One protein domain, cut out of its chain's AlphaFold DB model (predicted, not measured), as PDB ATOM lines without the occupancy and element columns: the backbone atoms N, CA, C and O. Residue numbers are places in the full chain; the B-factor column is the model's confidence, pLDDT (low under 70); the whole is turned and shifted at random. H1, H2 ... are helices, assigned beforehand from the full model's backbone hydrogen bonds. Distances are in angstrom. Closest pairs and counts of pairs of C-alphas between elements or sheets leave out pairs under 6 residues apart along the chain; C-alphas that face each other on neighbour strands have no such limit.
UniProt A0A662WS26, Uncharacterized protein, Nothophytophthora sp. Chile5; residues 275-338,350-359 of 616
ATOM      1  N   ASP A 275       9.777  11.674 -15.429       82.94
ATOM      2  CA  ASP A 275      10.364  12.832 -14.751       82.94
ATOM      3  C   ASP A 275      11.078  13.778 -15.745       82.94
ATOM      4  O   ASP A 275      10.998  14.991 -15.581       82.94
ATOM      5  N   VAL A 276      11.722  13.243 -16.794       81.75
ATOM      6  CA  VAL A 276      12.415  14.027 -17.838       81.75
ATOM      7  C   VAL A 276      11.410  14.785 -18.701       81.75
ATOM      8  O   VAL A 276      11.586  15.973 -18.949       81.75
ATOM      9  N   LEU A 277      10.316  14.127 -19.098       81.25
ATOM     10  CA  LEU A 277       9.236  14.762 -19.860       81.25
ATOM     11  C   LEU A 277       8.575  15.885 -19.058       81.25
ATOM     12  O   LEU A 277       8.327  16.968 -19.584       81.25
ATOM     13  N   VAL A 278       8.328  15.652 -17.766       85.31
ATOM     14  CA  VAL A 278       7.729  16.657 -16.882       85.31
ATOM     15  C   VAL A 278       8.678  17.843 -16.680       85.31
ATOM     16  O   VAL A 278       8.210  18.978 -16.701       85.31
ATOM     17  N   LEU A 279       9.984  17.606 -16.510       85.12
ATOM     18  CA  LEU A 279      10.996  18.665 -16.401       85.12
ATOM     19  C   LEU A 279      11.091  19.498 -17.681       85.12
ATOM     20  O   LEU A 279      11.041  20.721 -17.611       85.12
ATOM     21  N   ARG A 280      11.156  18.844 -18.845       84.88
ATOM     22  CA  ARG A 280      11.244  19.512 -20.150       84.88
ATOM     23  C   ARG A 280      10.029  20.405 -20.410       84.88
ATOM     24  O   ARG A 280      10.182  21.553 -20.811       84.88
ATOM     25  N   GLU A 281       8.826  19.904 -20.143       85.19
ATOM     26  CA  GLU A 281       7.589  20.677 -20.322       85.19
ATOM     27  C   GLU A 281       7.413  21.780 -19.268       85.19
ATOM     28  O   GLU A 281       6.810  22.814 -19.555       85.19
ATOM     29  N   ALA A 282       7.950  21.594 -18.058       86.50
ATOM     30  CA  ALA A 282       7.962  22.637 -17.037       86.50
ATOM     31  C   ALA A 282       8.909  23.788 -17.406       86.50
ATOM     32  O   ALA A 282       8.503  24.942 -17.322       86.50
ATOM     33  N   LEU A 283      10.121  23.474 -17.873       84.44
ATOM     34  CA  LEU A 283      11.126  24.457 -18.301       84.44
ATOM     35  C   LEU A 283      10.713  25.226 -19.564       84.44
ATOM     36  O   LEU A 283      11.010  26.406 -19.698       84.44
ATOM     37  N   ARG A 284       9.952  24.598 -20.468       84.25
ATOM     38  CA  ARG A 284       9.383  25.266 -21.656       84.25
ATOM     39  C   ARG A 284       8.325  26.322 -21.330       84.25
ATOM     40  O   ARG A 284       7.962  27.100 -22.211       84.25
ATOM     41  N   ASN A 285       7.779  26.336 -20.112       82.81
ATOM     42  CA  ASN A 285       6.685  27.225 -19.742       82.81
ATOM     43  C   ASN A 285       7.089  28.167 -18.592       82.81
ATOM     44  O   ASN A 285       6.914  27.810 -17.425       82.81
ATOM     45  N   PRO A 286       7.521  29.409 -18.882       76.12
ATOM     46  CA  PRO A 286       8.009  30.339 -17.857       76.12
ATOM     47  C   PRO A 286       6.934  30.720 -16.825       76.12
ATOM     48  O   PRO A 286       7.231  31.106 -15.698       76.12
ATOM     49  N   LYS A 287       5.644  30.535 -17.148       81.81
ATOM     50  CA  LYS A 287       4.532  30.792 -16.214       81.81
ATOM     51  C   LYS A 287       4.454  29.776 -15.064       81.81
ATOM     52  O   LYS A 287       3.641  29.957 -14.156       81.81
ATOM     53  N   VAL A 288       5.249  28.703 -15.102       81.44
ATOM     54  CA  VAL A 288       5.401  27.732 -14.006       81.44
ATOM     55  C   VAL A 288       6.077  28.351 -12.785       81.44
ATOM     56  O   VAL A 288       5.719  27.968 -11.662       81.44
ATOM     57  N   PHE A 289       6.985  29.300 -13.010       80.00
ATOM     58  CA  PHE A 289       7.776  29.945 -11.965       80.00
ATOM     59  C   PHE A 289       7.034  31.151 -11.379       80.00
ATOM     60  O   PHE A 289       6.805  31.148 -10.177       80.00
ATOM     61  N   SER A 290       6.400  31.980 -12.222       78.44
ATOM     62  CA  SER A 290       5.570  33.149 -11.858       78.44
ATOM     63  C   SER A 290       5.030  33.226 -10.413       78.44
ATOM     64  O   SER A 290       4.231  32.395  -9.961       78.44
ATOM     65  N   ALA A 291       5.282  34.353  -9.740       68.94
ATOM     66  CA  ALA A 291       4.750  34.664  -8.407       68.94
ATOM     67  C   ALA A 291       3.213  34.496  -8.274       68.94
ATOM     68  O   ALA A 291       2.690  34.084  -7.227       68.94
ATOM     69  N   SER A 292       2.451  34.729  -9.352       81.25
ATOM     70  CA  SER A 292       0.990  34.596  -9.350       81.25
ATOM     71  C   SER A 292       0.533  33.137  -9.250       81.25
ATOM     72  O   SER A 292       0.694  32.316 -10.157       81.25
ATOM     73  N   LYS A 293      -0.173  32.816  -8.159       76.50
ATOM     74  CA  LYS A 293      -0.787  31.494  -7.935       76.50
ATOM     75  C   LYS A 293      -1.762  31.090  -9.053       76.50
ATOM     76  O   LYS A 293      -1.897  29.895  -9.326       76.50
ATOM     77  N   LYS A 294      -2.426  32.065  -9.688       76.50
ATOM     78  CA  LYS A 294      -3.356  31.838 -10.805       76.50
ATOM     79  C   LYS A 294      -2.597  31.415 -12.066       76.50
ATOM     80  O   LYS A 294      -2.900  30.353 -12.606       76.50
ATOM     81  N   HIS A 295      -1.551  32.153 -12.442       79.56
ATOM     82  CA  HIS A 295      -0.732  31.849 -13.622       79.56
ATOM     83  C   HIS A 295       0.000  30.508 -13.496       79.56
ATOM     84  O   HIS A 295      -0.050  29.708 -14.426       79.56
ATOM     85  N   ARG A 296       0.547  30.180 -12.315       83.06
ATOM     86  CA  ARG A 296       1.101  28.837 -12.059       83.06
ATOM     87  C   ARG A 296       0.036  27.757 -12.172       83.06
ATOM     88  O   ARG A 296       0.267  26.690 -12.732       83.06
ATOM     89  N   GLY A 297      -1.150  28.013 -11.618       79.50
ATOM     90  CA  GLY A 297      -2.291  27.106 -11.711       79.50
ATOM     91  C   GLY A 297      -2.627  26.740 -13.157       79.50
ATOM     92  O   GLY A 297      -2.730  25.553 -13.469       79.50
ATOM     93  N   GLU A 298      -2.740  27.755 -14.011       83.62
ATOM     94  CA  GLU A 298      -3.032  27.639 -15.442       83.62
ATOM     95  C   GLU A 298      -1.890  26.964 -16.212       83.62
ATOM     96  O   GLU A 298      -2.144  26.007 -16.941       83.62
ATOM     97  N   ALA A 299      -0.634  27.355 -15.977       85.12
ATOM     98  CA  ALA A 299       0.541  26.753 -16.612       85.12
ATOM     99  C   ALA A 299       0.629  25.242 -16.346       85.12
ATOM    100  O   ALA A 299       0.763  24.434 -17.264       85.12
ATOM    101  N   TRP A 300       0.434  24.830 -15.093       88.12
ATOM    102  CA  TRP A 300       0.428  23.415 -14.724       88.12
ATOM    103  C   TRP A 300      -0.773  22.638 -15.272       88.12
ATOM    104  O   TRP A 300      -0.684  21.419 -15.435       88.12
ATOM    105  N   ASN A 301      -1.898  23.305 -15.541       86.50
ATOM    106  CA  ASN A 301      -3.030  22.678 -16.221       86.50
ATOM    107  C   ASN A 301      -2.712  22.445 -17.703       86.50
ATOM    108  O   ASN A 301      -2.986  21.353 -18.198       86.50
ATOM    109  N   VAL A 302      -2.075  23.410 -18.372       86.50
ATOM    110  CA  VAL A 302      -1.592  23.272 -19.757       86.50
ATOM    111  C   VAL A 302      -0.577  22.130 -19.865       86.50
ATOM    112  O   VAL A 302      -0.766  21.227 -20.677       86.50
ATOM    113  N   ILE A 303       0.416  22.086 -18.970       86.12
ATOM    114  CA  ILE A 303       1.412  21.001 -18.908       86.12
ATOM    115  C   ILE A 303       0.739  19.644 -18.662       86.12
ATOM    116  O   ILE A 303       1.058  18.656 -19.316       86.12
ATOM    117  N   SER A 304      -0.244  19.578 -17.758       88.25
ATOM    118  CA  SER A 304      -0.989  18.337 -17.507       88.25
ATOM    119  C   SER A 304      -1.781  17.866 -18.732       88.25
ATOM    120  O   SER A 304      -1.953  16.663 -18.901       88.25
ATOM    121  N   ILE A 305      -2.272  18.775 -19.581       85.12
ATOM    122  CA  ILE A 305      -2.957  18.421 -20.831       85.12
ATOM    123  C   ILE A 305      -1.953  17.920 -21.875       85.12
ATOM    124  O   ILE A 305      -2.215  16.891 -22.496       85.12
ATOM    125  N   ALA A 306      -0.807  18.589 -22.030       81.38
ATOM    126  CA  ALA A 306       0.250  18.179 -22.953       81.38
ATOM    127  C   ALA A 306       0.791  16.782 -22.602       81.38
ATOM    128  O   ALA A 306       0.764  15.869 -23.422       81.38
ATOM    129  N   LEU A 307       1.135  16.562 -21.332       84.44
ATOM    130  CA  LEU A 307       1.683  15.296 -20.843       84.44
ATOM    131  C   LEU A 307       0.693  14.122 -20.890       84.44
ATOM    132  O   LEU A 307       1.108  12.967 -20.980       84.44
ATOM    133  N   LYS A 308      -0.622  14.383 -20.870       84.25
ATOM    134  CA  LYS A 308      -1.628  13.329 -21.089       84.25
ATOM    135  C   LYS A 308      -1.583  12.771 -22.510       84.25
ATOM    136  O   LYS A 308      -1.875  11.590 -22.673       84.25
ATOM    137  N   ARG A 309      -1.227  13.592 -23.507       78.38
ATOM    138  CA  ARG A 309      -1.044  13.148 -24.901       78.38
ATOM    139  C   ARG A 309       0.192  12.252 -25.039       78.38
ATOM    140  O   ARG A 309       0.151  11.291 -25.790       78.38
ATOM    141  N   GLU A 310       1.201  12.488 -24.203       75.56
ATOM    142  CA  GLU A 310       2.435  11.694 -24.081       75.56
ATOM    143  C   GLU A 310       2.300  10.464 -23.146       75.56
ATOM    144  O   GLU A 310       3.279   9.803 -22.811       75.56
ATOM    145  N   GLY A 311       1.090  10.134 -22.669       74.12
ATOM    146  CA  GLY A 311       0.847   8.939 -21.841       74.12
ATOM    147  C   GLY A 311       1.111   9.091 -20.331       74.12
ATOM    148  O   GLY A 311       1.030   8.105 -19.580       74.12
ATOM    149  N   VAL A 312       1.359  10.313 -19.845       81.56
ATOM    150  CA  VAL A 312       1.472  10.649 -18.415       81.56
ATOM    151  C   VAL A 312       0.114  11.116 -17.882       81.56
ATOM    152  O   VAL A 312      -0.248  12.292 -17.915       81.56
ATOM    153  N   LEU A 313      -0.670  10.179 -17.338       79.38
ATOM    154  CA  LEU A 313      -2.042  10.421 -16.859       79.38
ATOM    155  C   LEU A 313      -2.086  10.996 -15.428       79.38
ATOM    156  O   LEU A 313      -2.936  10.632 -14.610       79.38
ATOM    157  N   ALA A 314      -1.155  11.891 -15.096       81.56
ATOM    158  CA  ALA A 314      -1.062  12.526 -13.786       81.56
ATOM    159  C   ALA A 314      -1.820  13.867 -13.738       81.56
ATOM    160  O   ALA A 314      -1.918  14.604 -14.718       81.56
ATOM    161  N   SER A 315      -2.360  14.206 -12.561       84.44
ATOM    162  CA  SER A 315      -2.983  15.518 -12.336       84.44
ATOM    163  C   SER A 315      -1.928  16.622 -12.206       84.44
ATOM    164  O   SER A 315      -0.848  16.368 -11.674       84.44
ATOM    165  N   ALA A 316      -2.269  17.865 -12.567       82.62
ATOM    166  CA  ALA A 316      -1.411  19.043 -12.382       82.62
ATOM    167  C   ALA A 316      -0.828  19.159 -10.955       82.62
ATOM    168  O   ALA A 316       0.332  19.521 -10.768       82.62
ATOM    169  N   LYS A 317      -1.614  18.796  -9.932       82.69
ATOM    170  CA  LYS A 317      -1.170  18.760  -8.528       82.69
ATOM    171  C   LYS A 317      -0.158  17.639  -8.266       82.69
ATOM    172  O   LYS A 317       0.801  17.845  -7.528       82.69
ATOM    173  N   SER A 318      -0.372  16.460  -8.848       82.69
ATOM    174  CA  SER A 318       0.538  15.316  -8.721       82.69
ATOM    175  C   SER A 318       1.890  15.594  -9.378       82.69
ATOM    176  O   SER A 318       2.914  15.270  -8.788       82.69
ATOM    177  N   LEU A 319       1.879  16.229 -10.555       85.12
ATOM    178  CA  LEU A 319       3.075  16.631 -11.300       85.12
ATOM    179  C   LEU A 319       3.929  17.621 -10.496       85.12
ATOM    180  O   LEU A 319       5.104  17.361 -10.251       85.12
ATOM    181  N   ARG A 320       3.308  18.680  -9.960       85.69
ATOM    182  CA  ARG A 320       3.973  19.662  -9.084       85.69
ATOM    183  C   ARG A 320       4.640  19.035  -7.866       85.69
ATOM    184  O   ARG A 320       5.780  19.347  -7.540       85.69
ATOM    185  N   LEU A 321       3.912  18.163  -7.163       82.44
ATOM    186  CA  LEU A 321       4.432  17.504  -5.962       82.44
ATOM    187  C   LEU A 321       5.571  16.535  -6.290       82.44
ATOM    188  O   LEU A 321       6.499  16.408  -5.494       82.44
ATOM    189  N   ARG A 322       5.496  15.850  -7.437       86.50
ATOM    190  CA  ARG A 322       6.555  14.959  -7.918       86.50
ATOM    191  C   ARG A 322       7.826  15.749  -8.218       86.50
ATOM    192  O   ARG A 322       8.865  15.391  -7.678       86.50
ATOM    193  N   LEU A 323       7.729  16.847  -8.969       86.56
ATOM    194  CA  LEU A 323       8.883  17.689  -9.289       86.56
ATOM    195  C   LEU A 323       9.518  18.335  -8.065       86.56
ATOM    196  O   LEU A 323      10.729  18.253  -7.917       86.56
ATOM    197  N   ARG A 324       8.718  18.887  -7.141       85.19
ATOM    198  CA  ARG A 324       9.254  19.471  -5.901       85.19
ATOM    199  C   ARG A 324      10.097  18.466  -5.116       85.19
ATOM    200  O   ARG A 324      11.143  18.819  -4.597       85.19
ATOM    201  N   ARG A 325       9.649  17.210  -5.034       84.00
ATOM    202  CA  ARG A 325      10.402  16.156  -4.342       84.00
ATOM    203  C   ARG A 325      11.707  15.824  -5.049       84.00
ATOM    204  O   ARG A 325      12.700  15.611  -4.375       84.00
ATOM    205  N   ILE A 326      11.699  15.748  -6.378       84.75
ATOM    206  CA  ILE A 326      12.910  15.415  -7.139       84.75
ATOM    207  C   ILE A 326      13.918  16.570  -7.068       84.75
ATOM    208  O   ILE A 326      15.097  16.307  -6.874       84.75
ATOM    209  N   ALA A 327      13.458  17.820  -7.148       84.50
ATOM    210  CA  ALA A 327      14.300  19.003  -6.984       84.50
ATOM    211  C   ALA A 327      14.933  19.071  -5.581       84.50
ATOM    212  O   ALA A 327      16.136  19.272  -5.465       84.50
ATOM    213  N   GLU A 328      14.154  18.818  -4.523       84.00
ATOM    214  CA  GLU A 328      14.663  18.788  -3.142       84.00
ATOM    215  C   GLU A 328      15.718  17.692  -2.936       84.00
ATOM    216  O   GLU A 328      16.776  17.934  -2.364       84.00
ATOM    217  N   MET A 329      15.456  16.487  -3.451       78.50
ATOM    218  CA  MET A 329      16.424  15.389  -3.396       78.50
ATOM    219  C   MET A 329      17.718  15.743  -4.135       78.50
ATOM    220  O   MET A 329      18.795  15.502  -3.600       78.50
ATOM    221  N   HIS A 330      17.616  16.366  -5.314       81.25
ATOM    222  CA  HIS A 330      18.776  16.819  -6.087       81.25
ATOM    223  C   HIS A 330      19.587  17.877  -5.323       81.25
ATOM    224  O   HIS A 330      20.805  17.771  -5.237       81.25
ATOM    225  N   ARG A 331      18.931  18.851  -4.679       80.56
ATOM    226  CA  ARG A 331      19.605  19.858  -3.832       80.56
ATOM    227  C   ARG A 331      20.366  19.220  -2.667       80.56
ATOM    228  O   ARG A 331      21.513  19.580  -2.414       80.56
ATOM    229  N   LEU A 332      19.764  18.237  -1.996       79.19
ATOM    230  CA  LEU A 332      20.411  17.495  -0.911       79.19
ATOM    231  C   LEU A 332      21.598  16.654  -1.406       79.19
ATOM    232  O   LEU A 332      22.616  16.569  -0.722       79.19
ATOM    233  N   GLU A 333      21.498  16.056  -2.593       77.62
ATOM    234  CA  GLU A 333      22.601  15.318  -3.219       77.62
ATOM    235  C   GLU A 333      23.770  16.240  -3.603       77.62
ATOM    236  O   GLU A 333      24.928  15.879  -3.368       77.62
ATOM    237  N   MET A 334      23.479  17.450  -4.101       72.06
ATOM    238  CA  MET A 334      24.483  18.483  -4.390       72.06
ATOM    239  C   MET A 334      25.166  18.990  -3.109       72.06
ATOM    240  O   MET A 334      26.389  19.104  -3.076       72.06
ATOM    241  N   ALA A 335      24.409  19.202  -2.025       73.94
ATOM    242  CA  ALA A 335      24.946  19.625  -0.726       73.94
ATOM    243  C   ALA A 335      25.835  18.559  -0.051       73.94
ATOM    244  O   ALA A 335      26.742  18.892   0.706       73.94
ATOM    245  N   GLN A 336      25.603  17.273  -0.335       68.31
ATOM    246  CA  GLN A 336      26.381  16.153   0.212       68.31
ATOM    247  C   GLN A 336      27.662  15.830  -0.581       68.31
ATOM    248  O   GLN A 336      28.353  14.868  -0.247       68.31
ATOM    249  N   GLY A 337      27.988  16.577  -1.645       62.50
ATOM    250  CA  GLY A 337      29.237  16.404  -2.401       62.50
ATOM    251  C   GLY A 337      29.360  15.083  -3.180       62.50
ATOM    252  O   GLY A 337      30.450  14.739  -3.637       62.50
ATOM    253  N   LYS A 338      28.263  14.338  -3.378       56.47
ATOM    254  CA  LYS A 338      28.256  12.992  -3.994       56.47
ATOM    255  C   LYS A 338      28.575  12.950  -5.495       56.47
ATOM    256  O   LYS A 338      28.617  11.869  -6.075       56.47
ATOM    257  N   THR A 350      19.506  15.081 -14.962       79.25
ATOM    258  CA  THR A 350      20.329  15.853 -14.014       79.25
ATOM    259  C   THR A 350      20.625  17.258 -14.540       79.25
ATOM    260  O   THR A 350      20.635  18.211 -13.762       79.25
ATOM    261  N   GLN A 351      20.802  17.404 -15.859       81.19
ATOM    262  CA  GLN A 351      20.953  18.711 -16.511       81.19
ATOM    263  C   GLN A 351      19.673  19.538 -16.354       81.19
ATOM    264  O   GLN A 351      19.712  20.624 -15.780       81.19
ATOM    265  N   LEU A 352      18.528  18.960 -16.736       83.69
ATOM    266  CA  LEU A 352      17.226  19.619 -16.618       83.69
ATOM    267  C   LEU A 352      16.847  19.920 -15.159       83.69
ATOM    268  O   LEU A 352      16.194  20.919 -14.886       83.69
ATOM    269  N   LEU A 353      17.241  19.077 -14.198       84.81
ATOM    270  CA  LEU A 353      17.011  19.350 -12.773       84.81
ATOM    271  C   LEU A 353      17.841  20.516 -12.256       84.81
ATOM    272  O   LEU A 353      17.343  21.294 -11.449       84.81
ATOM    273  N   THR A 354      19.089  20.619 -12.701       83.00
ATOM    274  CA  THR A 354      19.971  21.717 -12.301       83.00
ATOM    275  C   THR A 354      19.433  23.035 -12.853       83.00
ATOM    276  O   THR A 354      19.250  23.969 -12.084       83.00
ATOM    277  N   GLU A 355      19.047  23.063 -14.131       83.75
ATOM    278  CA  GLU A 355      18.413  24.223 -14.772       83.75
ATOM    279  C   GLU A 355      17.083  24.614 -14.103       83.75
ATOM    280  O   GLU A 355      16.842  25.782 -13.808       83.75
ATOM    281  N   TYR A 356      16.238  23.629 -13.784       85.25
ATOM    282  CA  TYR A 356      14.971  23.856 -13.085       85.25
ATOM    283  C   TYR A 356      15.162  24.397 -11.663       85.25
ATOM    284  O   TYR A 356      14.360  25.208 -11.207       85.25
ATOM    285  N   CYS A 357      16.200  23.955 -10.950       82.25
ATOM    286  CA  CYS A 357      16.535  24.492  -9.633       82.25
ATOM    287  C   CYS A 357      17.055  25.931  -9.723       82.25
ATOM    288  O   CYS A 357      16.610  26.748  -8.928       82.25
ATOM    289  N   SER A 358      17.916  26.253 -10.695       80.19
ATOM    290  CA  SER A 358      18.427  27.616 -10.892       80.19
ATOM    291  C   SER A 358      17.305  28.624 -11.171       80.19
ATOM    292  O   SER A 358      17.240  29.651 -10.507       80.19
ATOM    293  N   GLN A 359      16.345  28.293 -12.045       78.50
ATOM    294  CA  GLN A 359      15.191  29.169 -12.321       78.50
ATOM    295  C   GLN A 359      14.220  29.314 -11.135       78.50
ATOM    296  O   GLN A 359      13.434  30.256 -11.093       78.50
TER     297      GLN A 359
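AT A GLANCE: This is residues 275 to 338 and 350 to 359 of the 616 residues of an uncharacterized protein of Nothophytophthora sp. Chile5 (UniProt A0A662WS26). Three helices, H2, H1 and H4, stand in a row across the long helix H3, with H2 meeting the first residues of H3 as the bar of a T and H1 and H4 side by side on one side of H3. The printed part has 74 residues with four named helices, H1 to H4 along the chain, and no named strand: the class is all helix, in mostly crossed packing. It is compact, with a radius of gyration of the C-alphas of 12.5 A and spans of 37 by 29 by 18 A.

HOW THE PARTS SIT: Start at H3, residues 316 to 335, a hub that touches three helices. With residues 316 to 320 alone it touches H2, residues 293 to 309, about perpendicular at 81 degrees; the closest C-alphas, of Ser 304 and Ala 316, are 5.2 A apart. With residues 319 to 323 alone it touches H1, residues 275 to 283, also at 81 degrees, closest at the C-alphas of Val 278 and Leu 319, 7.3 A. With residues 327 to 330 alone it touches H4, residues 350 to 359, at 80 degrees, closest at the C-alphas of Ala 327 and Leu 353, 6.4 A. H1, the other hub, touches H4 at a shallow tilt of 32 degrees, only just short of steep, the same way; the closest C-alphas, of Leu 279 and Leu 352, are 6.3 A apart. H1 touches H2 residues 300 to 307 alone at a steep tilt of 46 degrees, opposite ways, closest at the C-alphas of Glu 281 and Ile 303, 6.3 A. H2 and H4 are apart. Every O i to N i+4 pair is within hydrogen-bond range in H1, H3 and H4, and 12 of 13 are in H2.

IN THESE COORDINATES: Find C-alpha 316 at (-1.411, 19.043, -12.382); from there H3 runs 28.8 A to C-alpha 335 at (24.946, 19.625, -0.726). H2 runs 25.0 A from C-alpha 293 to C-alpha 309. H1 begins at C-alpha 275, (10.364, 12.832, -14.751), and H4 ends at C-alpha 359.

THE WHOLE: Look for the two farthest C-alphas at Arg 309 and Gly 337, 37.9 A apart. Residues 339 to 349 are not printed, and C-alphas 338 and 350 are 13.1 A apart across the cut. The links H1 to H2 and H2 to H3 are short. The mean pLDDT of the printed part is 81.2; residue 291 and residues 336 to 338 are under 70.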